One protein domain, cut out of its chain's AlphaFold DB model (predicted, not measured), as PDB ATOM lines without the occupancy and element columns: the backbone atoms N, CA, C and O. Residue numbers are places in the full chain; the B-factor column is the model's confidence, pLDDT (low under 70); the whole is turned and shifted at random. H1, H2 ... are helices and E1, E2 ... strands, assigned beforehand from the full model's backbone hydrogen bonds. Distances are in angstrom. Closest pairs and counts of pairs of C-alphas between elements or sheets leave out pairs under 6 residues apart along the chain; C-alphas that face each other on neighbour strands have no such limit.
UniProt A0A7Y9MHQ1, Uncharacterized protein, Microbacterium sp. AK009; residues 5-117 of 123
ATOM      1  N   THR A   5     127.887 108.356 147.580       77.94
ATOM      2  CA  THR A   5     127.211 108.857 146.376       77.94
ATOM      3  C   THR A   5     126.706 110.288 146.558       77.94
ATOM      4  O   THR A   5     126.952 111.163 145.722       77.94
ATOM      5  N   ALA A   6     126.037 110.562 147.683       80.88
ATOM      6  CA  ALA A   6     125.553 111.901 148.012       80.88
ATOM      7  C   ALA A   6     126.719 112.882 148.199       80.88
ATOM      8  O   ALA A   6     126.629 114.047 147.791       80.88
ATOM      9  N   LEU A   7     127.829 112.401 148.765       79.69
ATOM     10  CA  LEU A   7     129.032 113.193 148.963       79.69
ATOM     11  C   LEU A   7     129.746 113.519 147.646       79.69
ATOM     12  O   LEU A   7     130.132 114.667 147.446       79.69
ATOM     13  N   ALA A   8     129.863 112.570 146.717       78.44
ATOM     14  CA  ALA A   8     130.420 112.851 145.394       78.44
ATOM     15  C   ALA A   8     129.565 113.846 144.601       78.44
ATOM     16  O   ALA A   8     130.108 114.736 143.948       78.44
ATOM     17  N   ALA A   9     128.235 113.774 144.718       82.81
ATOM     18  CA  ALA A   9     127.349 114.773 144.126       82.81
ATOM     19  C   ALA A   9     127.537 116.167 144.759       82.81
ATOM     20  O   ALA A   9     127.535 117.174 144.049       82.81
ATOM     21  N   ALA A  10     127.715 116.243 146.084       81.94
ATOM     22  CA  ALA A  10     128.030 117.496 146.773       81.94
ATOM     23  C   ALA A  10     129.388 118.060 146.334       81.94
ATOM     24  O   ALA A  10     129.488 119.250 146.047       81.94
ATOM     25  N   LEU A  11     130.396 117.198 146.186       77.81
ATOM     26  CA  LEU A  11     131.711 117.573 145.683       77.81
ATOM     27  C   LEU A  11     131.625 118.106 144.251       77.81
ATOM     28  O   LEU A  11     132.121 119.193 143.981       77.81
ATOM     29  N   GLY A  12     130.913 117.416 143.358       78.75
ATOM     30  CA  GLY A  12     130.681 117.885 141.991       78.75
ATOM     31  C   GLY A  12     130.028 119.273 141.937       78.75
ATOM     32  O   GLY A  12     130.478 120.137 141.182       78.75
ATOM     33  N   ARG A  13     129.020 119.532 142.785       82.56
ATOM     34  CA  ARG A  13     128.391 120.862 142.901       82.56
ATOM     35  C   ARG A  13     129.358 121.922 143.426       82.56
ATOM     36  O   ARG A  13     129.408 123.015 142.870       82.56
ATOM     37  N   ALA A  14     130.134 121.604 144.459       77.88
ATOM     38  CA  ALA A  14     131.103 122.528 145.039       77.88
ATOM     39  C   ALA A  14     132.223 122.887 144.047       77.88
ATOM     40  O   ALA A  14     132.642 124.039 143.981       77.88
ATOM     41  N   LEU A  15     132.657 121.937 143.215       76.31
ATOM     42  CA  LEU A  15     133.631 122.173 142.144       76.31
ATOM     43  C   LEU A  15     133.075 123.058 141.026       76.31
ATOM     44  O   LEU A  15     133.771 123.948 140.530       76.31
ATOM     45  N   ALA A  16     131.798 122.884 140.682       78.75
ATOM     46  CA  ALA A  16     131.133 123.727 139.697       78.75
ATOM     47  C   ALA A  16     131.091 125.214 140.110       78.75
ATOM     48  O   ALA A  16     131.144 126.079 139.237       78.75
ATOM     49  N   LEU A  17     131.099 125.536 141.414       75.25
ATOM     50  CA  LEU A  17     131.200 126.921 141.915       75.25
ATOM     51  C   LEU A  17     132.495 127.635 141.485       75.25
ATOM     52  O   LEU A  17     132.559 128.868 141.507       75.25
ATOM     53  N   PHE A  18     133.514 126.870 141.096       70.38
ATOM     54  CA  PHE A  18     134.802 127.352 140.602       70.38
ATOM     55  C   PHE A  18     134.989 127.086 139.103       70.38
ATOM     56  O   PHE A  18     136.081 127.245 138.581       70.38
ATOM     57  N   SER A  19     133.924 126.714 138.380       72.38
ATOM     58  CA  SER A  19     134.004 126.305 136.965       72.38
ATOM     59  C   SER A  19     134.939 125.109 136.722       72.38
ATOM     60  O   SER A  19     135.405 124.897 135.605       72.38
ATOM     61  N   VAL A  20     135.199 124.301 137.757       70.19
ATOM     62  CA  VAL A  20     135.974 123.065 137.639       70.19
ATOM     63  C   VAL A  20     135.007 121.932 137.310       70.19
ATOM     64  O   VAL A  20     134.200 121.516 138.142       70.19
ATOM     65  N   HIS A  21     135.068 121.427 136.079       65.94
ATOM     66  CA  HIS A  21     134.307 120.250 135.664       65.94
ATOM     67  C   HIS A  21     135.137 118.992 135.877       65.94
ATOM     68  O   HIS A  21     136.100 118.730 135.160       65.94
ATOM     69  N   ALA A  22     134.751 118.216 136.883       64.25
ATOM     70  CA  ALA A  22     135.452 117.010 137.266       64.25
ATOM     71  C   ALA A  22     134.518 115.812 137.344       64.25
ATOM     72  O   ALA A  22     133.459 115.873 137.967       64.25
ATOM     73  N   THR A  23     134.967 114.701 136.770       66.94
ATOM     74  CA  THR A  23     134.385 113.389 137.028       66.94
ATOM     75  C   THR A  23     134.960 112.882 138.343       66.94
ATOM     76  O   THR A  23     136.148 112.581 138.424       66.94
ATOM     77  N   VAL A  24     134.132 112.870 139.381       71.12
ATOM     78  CA  VAL A  24     134.466 112.321 140.694       71.12
ATOM     79  C   VAL A  24     133.948 110.888 140.727       71.12
ATOM     80  O   VAL A  24     132.754 110.673 140.516       71.12
ATOM     81  N   THR A  25     134.827 109.919 140.966       78.88
ATOM     82  CA  THR A  25     134.439 108.504 141.010       78.88
ATOM     83  C   THR A  25     134.225 108.081 142.456       78.88
ATOM     84  O   THR A  25     135.050 108.372 143.322       78.88
ATOM     85  N   VAL A  26     133.116 107.397 142.720       76.62
ATOM     86  CA  VAL A  26     132.827 106.809 144.032       76.62
ATOM     87  C   VAL A  26     133.306 105.367 144.030       76.62
ATOM     88  O   VAL A  26     132.938 104.597 143.147       76.62
ATOM     89  N   ALA A  27     134.103 105.014 145.026       76.12
ATOM     90  CA  ALA A  27     134.350 103.640 145.433       76.12
ATOM     91  C   ALA A  27     133.781 103.436 146.846       76.12
ATOM     92  O   ALA A  27     133.402 104.412 147.495       76.12
ATOM     93  N   GLU A  28     133.701 102.185 147.310       72.12
ATOM     94  CA  GLU A  28     132.942 101.788 148.513       72.12
ATOM     95  C   GLU A  28     133.186 102.700 149.731       72.12
ATOM     96  O   GLU A  28     132.224 103.166 150.343       72.12
ATOM     97  N   ASP A  29     134.446 103.069 149.991       75.25
ATOM     98  CA  ASP A  29     134.826 103.857 151.177       75.25
ATOM     99  C   ASP A  29     135.528 105.185 150.850       75.25
ATOM    100  O   ASP A  29     135.933 105.939 151.744       75.25
ATOM    101  N   HIS A  30     135.741 105.461 149.564       73.69
ATOM    102  CA  HIS A  30     136.603 106.549 149.123       73.69
ATOM    103  C   HIS A  30     136.088 107.241 147.867       73.69
ATOM    104  O   HIS A  30     135.458 106.659 146.987       73.69
ATOM    105  N   VAL A  31     136.401 108.528 147.790       77.88
ATOM    106  CA  VAL A  31     136.096 109.388 146.657       77.88
ATOM    107  C   VAL A  31     137.391 109.634 145.894       77.88
ATOM    108  O   VAL A  31     138.340 110.198 146.439       77.88
ATOM    109  N   LEU A  32     137.437 109.204 144.636       80.06
ATOM    110  CA  LEU A  32     138.562 109.426 143.736       80.06
ATOM    111  C   LEU A  32     138.394 110.757 143.007       80.06
ATOM    112  O   LEU A  32     137.426 110.975 142.272       80.06
ATOM    113  N   VAL A  33     139.374 111.635 143.196       76.12
ATOM    114  CA  VAL A  33     139.495 112.905 142.486       76.12
ATOM    115  C   VAL A  33     140.681 112.804 141.525       76.12
ATOM    116  O   VAL A  33     141.813 112.670 141.993       76.12
ATOM    117  N   PRO A  34     140.461 112.891 140.198       78.75
ATOM    118  CA  PRO A  34     141.549 112.818 139.229       78.75
ATOM    119  C   PRO A  34     142.620 113.885 139.480       78.75
ATOM    120  O   PRO A  34     142.268 115.027 139.791       78.75
ATOM    121  N   ASN A  35     143.900 113.573 139.269       73.81
ATOM    122  CA  ASN A  35     145.001 114.511 139.541       73.81
ATOM    123  C   ASN A  35     144.800 115.884 138.862       73.81
ATOM    124  O   ASN A  35     144.891 116.930 139.499       73.81
ATOM    125  N   ARG A  36     144.398 115.898 137.581       74.50
ATOM    126  CA  ARG A  36     144.104 117.142 136.835       74.50
ATOM    127  C   ARG A  36     143.061 118.029 137.526       74.50
ATOM    128  O   ARG A  36     143.136 119.252 137.482       74.50
ATOM    129  N   THR A  37     142.081 117.398 138.170       74.12
ATOM    130  CA  THR A  37     141.040 118.076 138.935       74.12
ATOM    131  C   THR A  37     141.614 118.590 140.246       74.12
ATOM    132  O   THR A  37     141.369 119.737 140.602       74.12
ATOM    133  N   ALA A  38     142.386 117.765 140.955       68.94
ATOM    134  CA  ALA A  38     143.061 118.150 142.189       68.94
ATOM    135  C   ALA A  38     143.981 119.368 141.985       68.94
ATOM    136  O   ALA A  38     143.982 120.280 142.809       68.94
ATOM    137  N   GLU A  39     144.700 119.437 140.864       68.88
ATOM    138  CA  GLU A  39     145.538 120.584 140.503       68.88
ATOM    139  C   GLU A  39     144.720 121.842 140.182       68.88
ATOM    140  O   GLU A  39     145.065 122.932 140.645       68.88
ATOM    141  N   ALA A  40     143.606 121.708 139.452       68.94
ATOM    142  CA  ALA A  40     142.692 122.821 139.190       68.94
ATOM    143  C   ALA A  40     142.078 123.366 140.493       68.94
ATOM    144  O   ALA A  40     142.087 124.576 140.731       68.94
ATOM    145  N   ILE A  41     141.641 122.467 141.382       66.81
ATOM    146  CA  ILE A  41     141.161 122.793 142.730       66.81
ATOM    147  C   ILE A  41     142.246 123.513 143.524       66.81
ATOM    148  O   ILE A  41     141.969 124.533 144.142       66.81
ATOM    149  N   LEU A  42     143.481 123.006 143.520       63.97
ATOM    150  CA  LEU A  42     144.599 123.628 144.225       63.97
ATOM    151  C   LEU A  42     144.882 125.040 143.719       63.97
ATOM    152  O   LEU A  42     145.155 125.918 144.534       63.97
ATOM    153  N   SER A  43     144.817 125.264 142.406       63.38
ATOM    154  CA  SER A  43     145.034 126.582 141.805       63.38
ATOM    155  C   SER A  43     143.969 127.590 142.243       63.38
ATOM    156  O   SER A  43     144.293 128.732 142.576       63.38
ATOM    157  N   ASP A  44     142.709 127.159 142.338       62.22
ATOM    158  CA  ASP A  44     141.610 128.027 142.761       62.22
ATOM    159  C   ASP A  44     141.489 128.177 144.285       62.22
ATOM    160  O   ASP A  44     141.289 129.292 144.766       62.22
ATOM    161  N   ILE A  45     141.712 127.118 145.070       57.56
ATOM    162  CA  ILE A  45     141.795 127.193 146.538       57.56
ATOM    163  C   ILE A  45     143.029 127.993 146.966       57.56
ATOM    164  O   ILE A  45     142.976 128.696 147.967       57.56
ATOM    165  N   ALA A  46     144.132 127.968 146.211       56.44
ATOM    166  CA  ALA A  46     145.288 128.815 146.497       56.44
ATOM    167  C   ALA A  46     144.966 130.315 146.458       56.44
ATOM    168  O   ALA A  46     145.669 131.095 147.101       56.44
ATOM    169  N   ARG A  47     143.919 130.703 145.721       53.25
ATOM    170  CA  ARG A  47     143.390 132.073 145.665       53.25
ATOM    171  C   ARG A  47     142.407 132.366 146.804       53.25
ATOM    172  O   ARG A  47     142.089 133.528 147.051       53.25
ATOM    173  N   VAL A  48     141.926 131.329 147.490       50.66
ATOM    174  CA  VAL A  48     141.075 131.423 148.675       50.66
ATOM    175  C   VAL A  48     141.969 131.481 149.915       50.66
ATOM    176  O   VAL A  48     142.409 130.471 150.458       50.66
ATOM    177  N   ASP A  49     142.237 132.695 150.378       48.41
ATOM    178  CA  ASP A  49     142.994 132.923 151.607       48.41
ATOM    179  C   ASP A  49     142.128 132.674 152.858       48.41
ATOM    180  O   ASP A  49     141.109 133.343 153.058       48.41
ATOM    181  N   GLY A  50     142.591 131.797 153.759       49.03
ATOM    182  CA  GLY A  50     142.304 131.941 155.194       49.03
ATOM    183  C   GLY A  50     141.217 131.081 155.854       49.03
ATOM    184  O   GLY A  50     140.653 131.533 156.845       49.03
ATOM    185  N   ALA A  51     140.957 129.845 155.418       49.84
ATOM    186  CA  ALA A  51     140.165 128.895 156.217       49.84
ATOM    187  C   ALA A  51     141.018 127.694 156.659       49.84
ATOM    188  O   ALA A  51     141.741 127.113 155.849       49.84
ATOM    189  N   GLY A  52     140.916 127.282 157.931       56.47
ATOM    190  CA  GLY A  52     141.630 126.105 158.456       56.47
ATOM    191  C   GLY A  52     141.370 124.829 157.638       56.47
ATOM    192  O   GLY A  52     142.275 124.021 157.430       56.47
ATOM    193  N   SER A  53     140.169 124.707 157.067       55.31
ATOM    194  CA  SER A  53     139.778 123.616 156.166       55.31
ATOM    195  C   SER A  53     140.519 123.657 154.820       55.31
ATOM    196  O   SER A  53     140.961 122.618 154.334       55.31
ATOM    197  N   ALA A  54     140.741 124.850 154.251       58.31
ATOM    198  CA  ALA A  54     141.502 125.021 153.011       58.31
ATOM    199  C   ALA A  54     142.980 124.650 153.198       58.31
ATOM    200  O   ALA A  54     143.577 124.051 152.310       58.31
ATOM    201  N   HIS A  55     143.563 124.930 154.370       63.53
ATOM    202  CA  HIS A  55     144.939 124.533 154.679       63.53
ATOM    203  C   HIS A  55     145.105 123.008 154.758       63.53
ATOM    204  O   HIS A  55     146.053 122.466 154.188       63.53
ATOM    205  N   ARG A  56     144.152 122.307 155.389       63.53
ATOM    206  CA  ARG A  56     144.144 120.837 155.459       63.53
ATOM    207  C   ARG A  56     144.041 120.210 154.069       63.53
ATOM    208  O   ARG A  56     144.850 119.352 153.736       63.53
ATOM    209  N   VAL A  57     143.115 120.697 153.242       64.38
ATOM    210  CA  VAL A  57     142.975 120.279 151.838       64.38
ATOM    211  C   VAL A  57     144.257 120.550 151.057       64.38
ATOM    212  O   VAL A  57     144.744 119.670 150.359       64.38
ATOM    213  N   ARG A  58     144.844 121.743 151.201       66.88
ATOM    214  CA  ARG A  58     146.087 122.106 150.516       66.88
ATOM    215  C   ARG A  58     147.212 121.147 150.888       66.88
ATOM    216  O   ARG A  58     147.889 120.672 149.992       66.88
ATOM    217  N   SER A  59     147.364 120.811 152.168       68.19
ATOM    218  CA  SER A  59     148.356 119.838 152.647       68.19
ATOM    219  C   SER A  59     148.109 118.425 152.086       68.19
ATOM    220  O   SER A  59     149.029 117.754 151.613       68.19
ATOM    221  N   LEU A  60     146.843 118.001 152.046       65.31
ATOM    222  CA  LEU A  60     146.431 116.681 151.558       65.31
ATOM    223  C   LEU A  60     146.637 116.541 150.039       65.31
ATOM    224  O   LEU A  60     147.131 115.521 149.574       65.31
ATOM    225  N   LEU A  61     146.351 117.592 149.271       67.31
ATOM    226  CA  LEU A  61     146.574 117.617 147.824       67.31
ATOM    227  C   LEU A  61     148.054 117.847 147.463       67.31
ATOM    228  O   LEU A  61     148.530 117.309 146.469       67.31
ATOM    229  N   HIS A  62     148.815 118.603 148.266       69.25
ATOM    230  CA  HIS A  62     150.245 118.829 148.016       69.25
ATOM    231  C   HIS A  62     151.087 117.569 148.244       69.25
ATOM    232  O   HIS A  62     152.055 117.346 147.524       69.25
ATOM    233  N   SER A  63     150.697 116.724 149.204       66.31
ATOM    234  CA  SER A  63     151.372 115.447 149.475       66.31
ATOM    235  C   SER A  63     151.112 114.364 148.419       66.31
ATOM    236  O   SER A  63     151.812 113.358 148.418       66.31
ATOM    237  N   ARG A  64     150.147 114.567 147.508       65.50
ATOM    238  CA  ARG A  64     149.748 113.602 146.463       65.50
ATOM    239  C   ARG A  64     149.836 114.161 145.042       65.50
ATOM    240  O   ARG A  64     149.105 113.754 144.143       65.50
ATOM    241  N   ARG A  65     150.713 115.143 144.840       64.44
ATOM    242  CA  ARG A  65     150.873 115.822 143.553       64.44
ATOM    243  C   ARG A  65     151.386 114.841 142.493       64.44
ATOM    244  O   ARG A  65     152.459 114.275 142.670       64.44
ATOM    245  N   GLY A  66     150.653 114.688 141.389       65.00
ATOM    246  CA  GLY A  66     151.017 113.766 140.305       65.00
ATOM    247  C   GLY A  66     150.174 112.490 140.241       65.00
ATOM    248  O   GLY A  66     150.238 111.789 139.235       65.00
ATOM    249  N   GLU A  67     149.349 112.221 141.256       75.88
ATOM    250  CA  GLU A  67     148.536 111.006 141.369       75.88
ATOM    251  C   GLU A  67     147.060 111.330 141.621       75.88
ATOM    252  O   GLU A  67     146.703 112.420 142.077       75.88
ATOM    253  N   ASP A  68     146.182 110.375 141.314       74.88
ATOM    254  CA  ASP A  68     144.766 110.501 141.646       74.88
ATOM    255  C   ASP A  68     144.578 110.518 143.168       74.88
ATOM    256  O   ASP A  68     145.106 109.690 143.915       74.88
ATOM    257  N   VAL A  69     143.797 111.479 143.651       76.19
ATOM    258  CA  VAL A  69     143.623 111.706 145.083       76.19
ATOM    259  C   VAL A  69     142.453 110.876 145.588       76.19
ATOM    260  O   VAL A  69     141.294 111.164 145.298       76.19
ATOM    261  N   GLN A  70     142.758 109.869 146.404       78.88
ATOM    262  CA  GLN A  70     141.763 109.134 147.184       78.88
ATOM    263  C   GLN A  70     141.426 109.887 148.473       78.88
ATOM    264  O   GLN A  70     142.264 109.993 149.374       78.88
ATOM    265  N   LEU A  71     140.205 110.396 148.571       76.38
ATOM    266  CA  LEU A  71     139.688 111.057 149.761       76.38
ATOM    267  C   LEU A  71     138.820 110.087 150.554       76.38
ATOM    268  O   LEU A  71     137.915 109.463 150.000       76.38
ATOM    269  N   THR A  72     139.053 110.002 151.861       81.75
ATOM    270  CA  THR A  72     138.094 109.354 152.760       81.75
ATOM    271  C   THR A  72     136.793 110.163 152.798       81.75
ATOM    272  O   THR A  72     136.788 111.359 152.493       81.75
ATOM    273  N   VAL A  73     135.679 109.548 153.206       80.19
ATOM    274  CA  VAL A  73     134.393 110.255 153.369       80.19
ATOM    275  C   VAL A  73     134.523 111.522 154.247       80.19
ATOM    276  O   VAL A  73     134.044 112.578 153.829       80.19
ATOM    277  N   PRO A  74     135.210 111.504 155.412       80.25
ATOM    278  CA  PRO A  74     135.462 112.723 156.183       80.25
ATOM    279  C   PRO A  74     136.271 113.785 155.425       80.25
ATOM    280  O   PRO A  74     135.925 114.965 155.473       80.25
ATOM    281  N   ASP A  75     137.325 113.393 154.706       74.69
ATOM    282  CA  ASP A  75     138.172 114.343 153.973       74.69
ATOM    283  C   ASP A  75     137.423 114.983 152.799       74.69
ATOM    284  O   ASP A  75     137.525 116.192 152.582       74.69
ATOM    285  N   ALA A  76     136.617 114.201 152.078       76.38
ATOM    286  CA  ALA A  76     135.761 114.710 151.014       76.38
ATOM    287  C   ALA A  76     134.679 115.659 151.562       76.38
ATOM    288  O   ALA A  76     134.425 116.700 150.956       76.38
ATOM    289  N   ALA A  77     134.102 115.385 152.737       80.12
ATOM    290  CA  ALA A  77     133.176 116.312 153.396       80.12
ATOM    291  C   ALA A  77     133.864 117.625 153.808       80.12
ATOM    292  O   ALA A  77     133.327 118.711 153.578       80.12
ATOM    293  N   HIS A  78     135.082 117.550 154.351       75.56
ATOM    294  CA  HIS A  78     135.882 118.738 154.648       75.56
ATOM    295  C   HIS A  78     136.240 119.537 153.389       75.56
ATOM    296  O   HIS A  78     136.252 120.767 153.437       75.56
ATOM    297  N   LEU A  79     136.495 118.860 152.266       74.94
ATOM    298  CA  LEU A  79     136.763 119.502 150.983       74.94
ATOM    299  C   LEU A  79     135.538 120.257 150.450       74.94
ATOM    300  O   LEU A  79     135.684 121.400 150.024       74.94
ATOM    301  N   VAL A  80     134.341 119.663 150.525       79.00
ATOM    302  CA  VAL A  80     133.082 120.340 150.157       79.00
ATOM    303  C   VAL A  80     132.916 121.633 150.952       79.00
ATOM    304  O   VAL A  80     132.761 122.698 150.357       79.00
ATOM    305  N   LEU A  81     133.031 121.562 152.281       78.12
ATOM    306  CA  LEU A  81     132.894 122.735 153.150       78.12
ATOM    307  C   LEU A  81     133.940 123.811 152.826       78.12
ATOM    308  O   LEU A  81     133.610 124.991 152.750       78.12
ATOM    309  N   ALA A  82     135.192 123.411 152.584       74.12
ATOM    310  CA  ALA A  82     136.258 124.343 152.224       74.12
ATOM    311  C   ALA A  82     135.988 125.064 150.891       74.12
ATOM    312  O   ALA A  82     136.255 126.261 150.776       74.12
ATOM    313  N   LEU A  83     135.453 124.355 149.893       75.56
ATOM    314  CA  LEU A  83     135.080 124.932 148.601       75.56
ATOM    315  C   LEU A  83     133.905 125.909 148.746       75.56
ATOM    316  O   LEU A  83     133.965 127.024 148.229       75.56
ATOM    317  N   GLU A  84     132.862 125.534 149.485       79.38
ATOM    318  CA  GLU A  84     131.710 126.408 149.738       79.38
ATOM    319  C   GLU A  84     132.108 127.675 150.510       79.38
ATOM    320  O   GLU A  84     131.721 128.784 150.129       79.38
ATOM    321  N   ASP A  85     132.935 127.539 151.551       75.94
ATOM    322  CA  ASP A  85     133.505 128.666 152.296       75.94
ATOM    323  C   ASP A  85     134.336 129.573 151.394       75.94
ATOM    324  O   ASP A  85     134.173 130.797 151.410       75.94
ATOM    325  N   GLY A  86     135.182 128.980 150.551       74.06
ATOM    326  CA  GLY A  86     135.994 129.727 149.605       74.06
ATOM    327  C   GLY A  86     135.168 130.499 148.586       74.06
ATOM    328  O   GLY A  86     135.458 131.665 148.308       74.06
ATOM    329  N   HIS A  87     134.094 129.895 148.079       77.81
ATOM    330  CA  HIS A  87     133.177 130.560 147.164       77.81
ATOM    331  C   HIS A  87     132.437 131.717 147.852       77.81
ATOM    332  O   HIS A  87     132.341 132.810 147.284       77.81
ATOM    333  N   ARG A  88     131.969 131.526 149.096       78.62
ATOM    334  CA  ARG A  88     131.356 132.601 149.895       78.62
ATOM    335  C   ARG A  88     132.321 133.766 150.098       78.62
ATOM    336  O   ARG A  88     131.942 134.908 149.838       78.62
ATOM    337  N   GLN A  89     133.565 133.492 150.492       75.25
ATOM    338  CA  GLN A  89     134.575 134.533 150.691       75.25
ATOM    339  C   GLN A  89     134.916 135.253 149.380       75.25
ATOM    340  O   GLN A  89     135.023 136.478 149.374       75.25
ATOM    341  N   LYS A  90     135.038 134.526 148.260       76.12
ATOM    342  CA  LYS A  90     135.272 135.113 146.932       76.12
ATOM    343  C   LYS A  90     134.153 136.079 146.549       76.12
ATOM    344  O   LYS A  90     134.435 137.240 146.264       76.12
ATOM    345  N   ARG A  91     132.889 135.644 146.629       79.81
ATOM    346  CA  ARG A  91     131.729 136.511 146.350       79.81
ATOM    347  C   ARG A  91     131.698 137.738 147.257       79.81
ATOM    348  O   ARG A  91     131.368 138.829 146.798       79.81
ATOM    349  N   ARG A  92     132.054 137.562 148.532       76.50
ATOM    350  CA  ARG A  92     132.127 138.653 149.505       76.50
ATOM    351  C   ARG A  92     133.204 139.674 149.135       76.50
ATOM    352  O   ARG A  92     132.928 140.868 149.121       76.50
ATOM    353  N   ASN A  93     134.403 139.212 148.787       74.44
ATOM    354  CA  ASN A  93     135.497 140.073 148.341       74.44
ATOM    355  C   ASN A  93     135.134 140.808 147.039       74.44
ATOM    356  O   ASN A  93     135.369 142.003 146.940       74.44
ATOM    357  N   GLU A  94     134.480 140.143 146.081       78.94
ATOM    358  CA  GLU A  94     133.993 140.777 144.845       78.94
ATOM    359  C   GLU A  94     132.906 141.834 145.093       78.94
ATOM    360  O   GLU A  94     132.749 142.762 144.303       78.94
ATOM    361  N   GLN A  95     132.096 141.688 146.144       79.00
ATOM    362  CA  GLN A  95     131.151 142.729 146.562       79.00
ATOM    363  C   GLN A  95     131.901 143.930 147.139       79.00
ATOM    364  O   GLN A  95     131.643 145.056 146.717       79.00
ATOM    365  N   ILE A  96     132.877 143.678 148.014       75.00
ATOM    366  CA  ILE A  96     133.733 144.708 148.612       75.00
ATOM    367  C   ILE A  96     134.499 145.487 147.536       75.00
ATOM    368  O   ILE A  96     134.470 146.715 147.543       75.00
ATOM    369  N   ASP A  97     135.119 144.792 146.580       73.31
ATOM    370  CA  ASP A  97     135.863 145.407 145.474       73.31
ATOM    371  C   ASP A  97     134.932 146.245 144.561       73.31
ATOM    372  O   ASP A  97     135.366 147.219 143.949       73.31
ATOM    373  N   ARG A  98     133.628 145.926 144.513       77.56
ATOM    374  CA  ARG A  98     132.579 146.725 143.844       77.56
ATOM    375  C   ARG A  98     131.984 147.837 144.723       77.56
ATOM    376  O   ARG A  98     131.002 148.462 144.328       77.56
ATOM    377  N   GLY A  99     132.538 148.078 145.910       71.75
ATOM    378  CA  GLY A  99     132.070 149.099 146.852       71.75
ATOM    379  C   GLY A  99     130.811 148.720 147.640       71.75
ATOM    380  O   GLY A  99     130.227 149.571 148.306       71.75
ATOM    381  N   GLN A 100     130.376 147.459 147.590       77.50
ATOM    382  CA  GLN A 100     129.277 146.945 148.407       77.50
ATOM    383  C   GLN A 100     129.852 146.325 149.683       77.50
ATOM    384  O   GLN A 100     130.732 145.472 149.609       77.50
ATOM    385  N   ILE A 101     129.353 146.710 150.860       66.06
ATOM    386  CA  ILE A 101     129.751 146.090 152.133       66.06
ATOM    387  C   ILE A 101     128.693 145.046 152.520       66.06
ATOM    388  O   ILE A 101     127.625 145.411 153.014       66.06
ATOM    389  N   PRO A 102     128.938 143.743 152.286       62.62
ATOM    390  CA  PRO A 102     127.997 142.700 152.664       62.62
ATOM    391  C   PRO A 102     128.069 142.433 154.168       62.62
ATOM    392  O   PRO A 102     128.924 141.679 154.655       62.62
ATOM    393  N   GLY A 103     127.146 143.063 154.893       69.00
ATOM    394  CA  GLY A 103     126.917 142.830 156.316       69.00
ATOM    395  C   GLY A 103     128.109 143.193 157.217       69.00
ATOM    396  O   GLY A 103     129.040 143.878 156.789       69.00
ATOM    397  N   PRO A 104     128.093 142.750 158.486       70.38
ATOM    398  CA  PRO A 104     129.150 143.065 159.444       70.38
ATOM    399  C   PRO A 104     130.488 142.434 159.031       70.38
ATOM    400  O   PRO A 104     130.581 141.226 158.803       70.38
ATOM    401  N   MET A 105     131.538 143.252 158.928       69.62
ATOM    402  CA  MET A 105     132.901 142.818 158.590       69.62
ATOM    403  C   MET A 105     133.679 142.411 159.843       69.62
ATOM    404  O   MET A 105     133.585 143.064 160.879       69.62
ATOM    405  N   SER A 106     134.493 141.358 159.741       71.75
ATOM    406  CA  SER A 106     135.451 141.014 160.797       71.75
ATOM    407  C   SER A 106     136.632 141.994 160.818       71.75
ATOM    408  O   SER A 106     136.981 142.592 159.797       71.75
ATOM    409  N   SER A 107     137.321 142.116 161.955       69.50
ATOM    410  CA  SER A 107     138.489 143.003 162.097       69.50
ATOM    411  C   SER A 107     139.602 142.699 161.084       69.50
ATOM    412  O   SER A 107     140.241 143.610 160.557       69.50
ATOM    413  N   ALA A 108     139.812 141.420 160.755       70.19
ATOM    414  CA  ALA A 108     140.779 141.002 159.741       70.19
ATOM    415  C   ALA A 108     140.376 141.451 158.324       70.19
ATOM    416  O   ALA A 108     141.231 141.772 157.497       70.19
ATOM    417  N   GLU A 109     139.078 141.486 158.026       66.56
ATOM    418  CA  GLU A 109     138.560 141.980 156.748       66.56
ATOM    419  C   GLU A 109     138.655 143.498 156.646       66.56
ATOM    420  O   GLU A 109     139.099 143.994 155.616       66.56
ATOM    421  N   VAL A 110     138.350 144.227 157.722       74.44
ATOM    422  CA  VAL A 110     138.531 145.686 157.775       74.44
ATOM    423  C   VAL A 110     140.000 146.055 157.557       74.44
ATOM    424  O   VAL A 110     140.301 146.908 156.726       74.44
ATOM    425  N   MET A 111     140.939 145.369 158.219       75.38
ATOM    426  CA  MET A 111     142.374 145.610 158.013       75.38
ATOM    427  C   MET A 111     142.851 145.295 156.588       75.38
ATOM    428  O   MET A 111     143.779 145.938 156.091       75.38
ATOM    429  N   ARG A 112     142.252 144.302 155.917       74.88
ATOM    430  CA  ARG A 112     142.541 144.008 154.502       74.88
ATOM    431  C   ARG A 112     141.978 145.087 153.584       74.88
ATOM    432  O   ARG A 112     142.692 145.556 152.701       74.88
ATOM    433  N   LEU A 113     140.742 145.513 153.832       73.94
ATOM    434  CA  LEU A 113     140.079 146.571 153.079       73.94
ATOM    435  C   LEU A 113     140.840 147.898 153.203       73.94
ATOM    436  O   LEU A 113     141.108 148.541 152.194       73.94
ATOM    437  N   ALA A 114     141.296 148.247 154.408       75.94
ATOM    438  CA  ALA A 114     142.115 149.432 154.653       75.94
ATOM    439  C   ALA A 114     143.479 149.386 153.949       75.94
ATOM    440  O   ALA A 114     143.958 150.413 153.475       75.94
ATOM    441  N   ARG A 115     144.095 148.202 153.825       78.31
ATOM    442  CA  ARG A 115     145.334 148.032 153.050       78.31
ATOM    443  C   ARG A 115     145.120 148.181 151.544       78.31
ATOM    444  O   ARG A 115     145.951 148.791 150.884       78.31
ATOM    445  N   ARG A 116     144.035 147.617 151.001       73.94
ATOM    446  CA  ARG A 116     143.717 147.688 149.562       73.94
ATOM    447  C   ARG A 116     143.235 149.071 149.131       73.94
ATOM    448  O   ARG A 116     143.545 149.514 148.033       73.94
ATOM    449  N   HIS A 117     142.494 149.744 150.004       71.88
ATOM    450  CA  HIS A 117     141.877 151.036 149.746       71.88
ATOM    451  C   HIS A 117     142.184 152.001 150.903       71.88
ATOM    452  O   HIS A 117     141.300 152.314 151.705       71.88
TER     453      HIS A 117
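This is residues 5 to 117 of the 123 residues of an uncharacterized protein of Microbacterium sp. AK009 (UniProt A0A7Y9MHQ1). Look for a small three-stranded sheet at one end of a long helix, H4, which makes the longest axis. Beside the first part of H4 lie H1 and the helical hairpin of H2 and H3, and H4 runs on past them to H5 at the far end. The 113 printed residues are mostly helix, in the order H1 E1 E2 H2 H3 E3 H4 H5, with the antiparallel sheet E1 - E2 - E3. The whole is compact by its radius of gyration of the C-alphas, 15.4 A, yet elongated, 48 by 26 by 21 A.

Start at the hairpin of E1, residues 25 to 27, and E2, residues 30 to 33, where N 27 and O 30 are 2.9 A apart, within hydrogen-bond range. E3, residues 69 to 72, is the other antiparallel neighbour of E2, with N 31 and O 71 at 2.8 A. H1, residues 5 to 16, and H4, residues 73 to 97, are on the same face of the sheet, two layers, helices on one face. H1 runs along the strands; H4 stands up from the sheet, rising 50 degrees. They touch at C-alphas 11 and 80, 5.4 A, at a shallow tilt of 25 degrees, the same way. H3, residues 52 to 62, touches H4 at C-alphas 53 and 82, 5.3 A, at a steep tilt of 64 degrees. H2, residues 35 to 45, forms a helical hairpin with H3, closest at C-alphas 42 and 58, 6.6 A. H5, residues 107 to 116, is close to H4 but not clearly touching, with C-alphas 96 and 113 at 8.0 A. In these five helices every O i to N i+4 pair is within hydrogen-bond range.

Find C-alpha 5 at (127.211, 108.857, 146.376), where H1 begins its 16.8 A. From C-alpha 73 at (134.393, 110.255, 153.369), H4 runs 36.1 A. H5 ends at C-alpha 116, (143.717, 147.688, 149.562).

The C-alphas farthest apart, of Glu 28 and His 117, are 50.1 A apart. The printed part has no cut, and no link is long. Confidence is under 70 in 38 residues, among them 38 to 66.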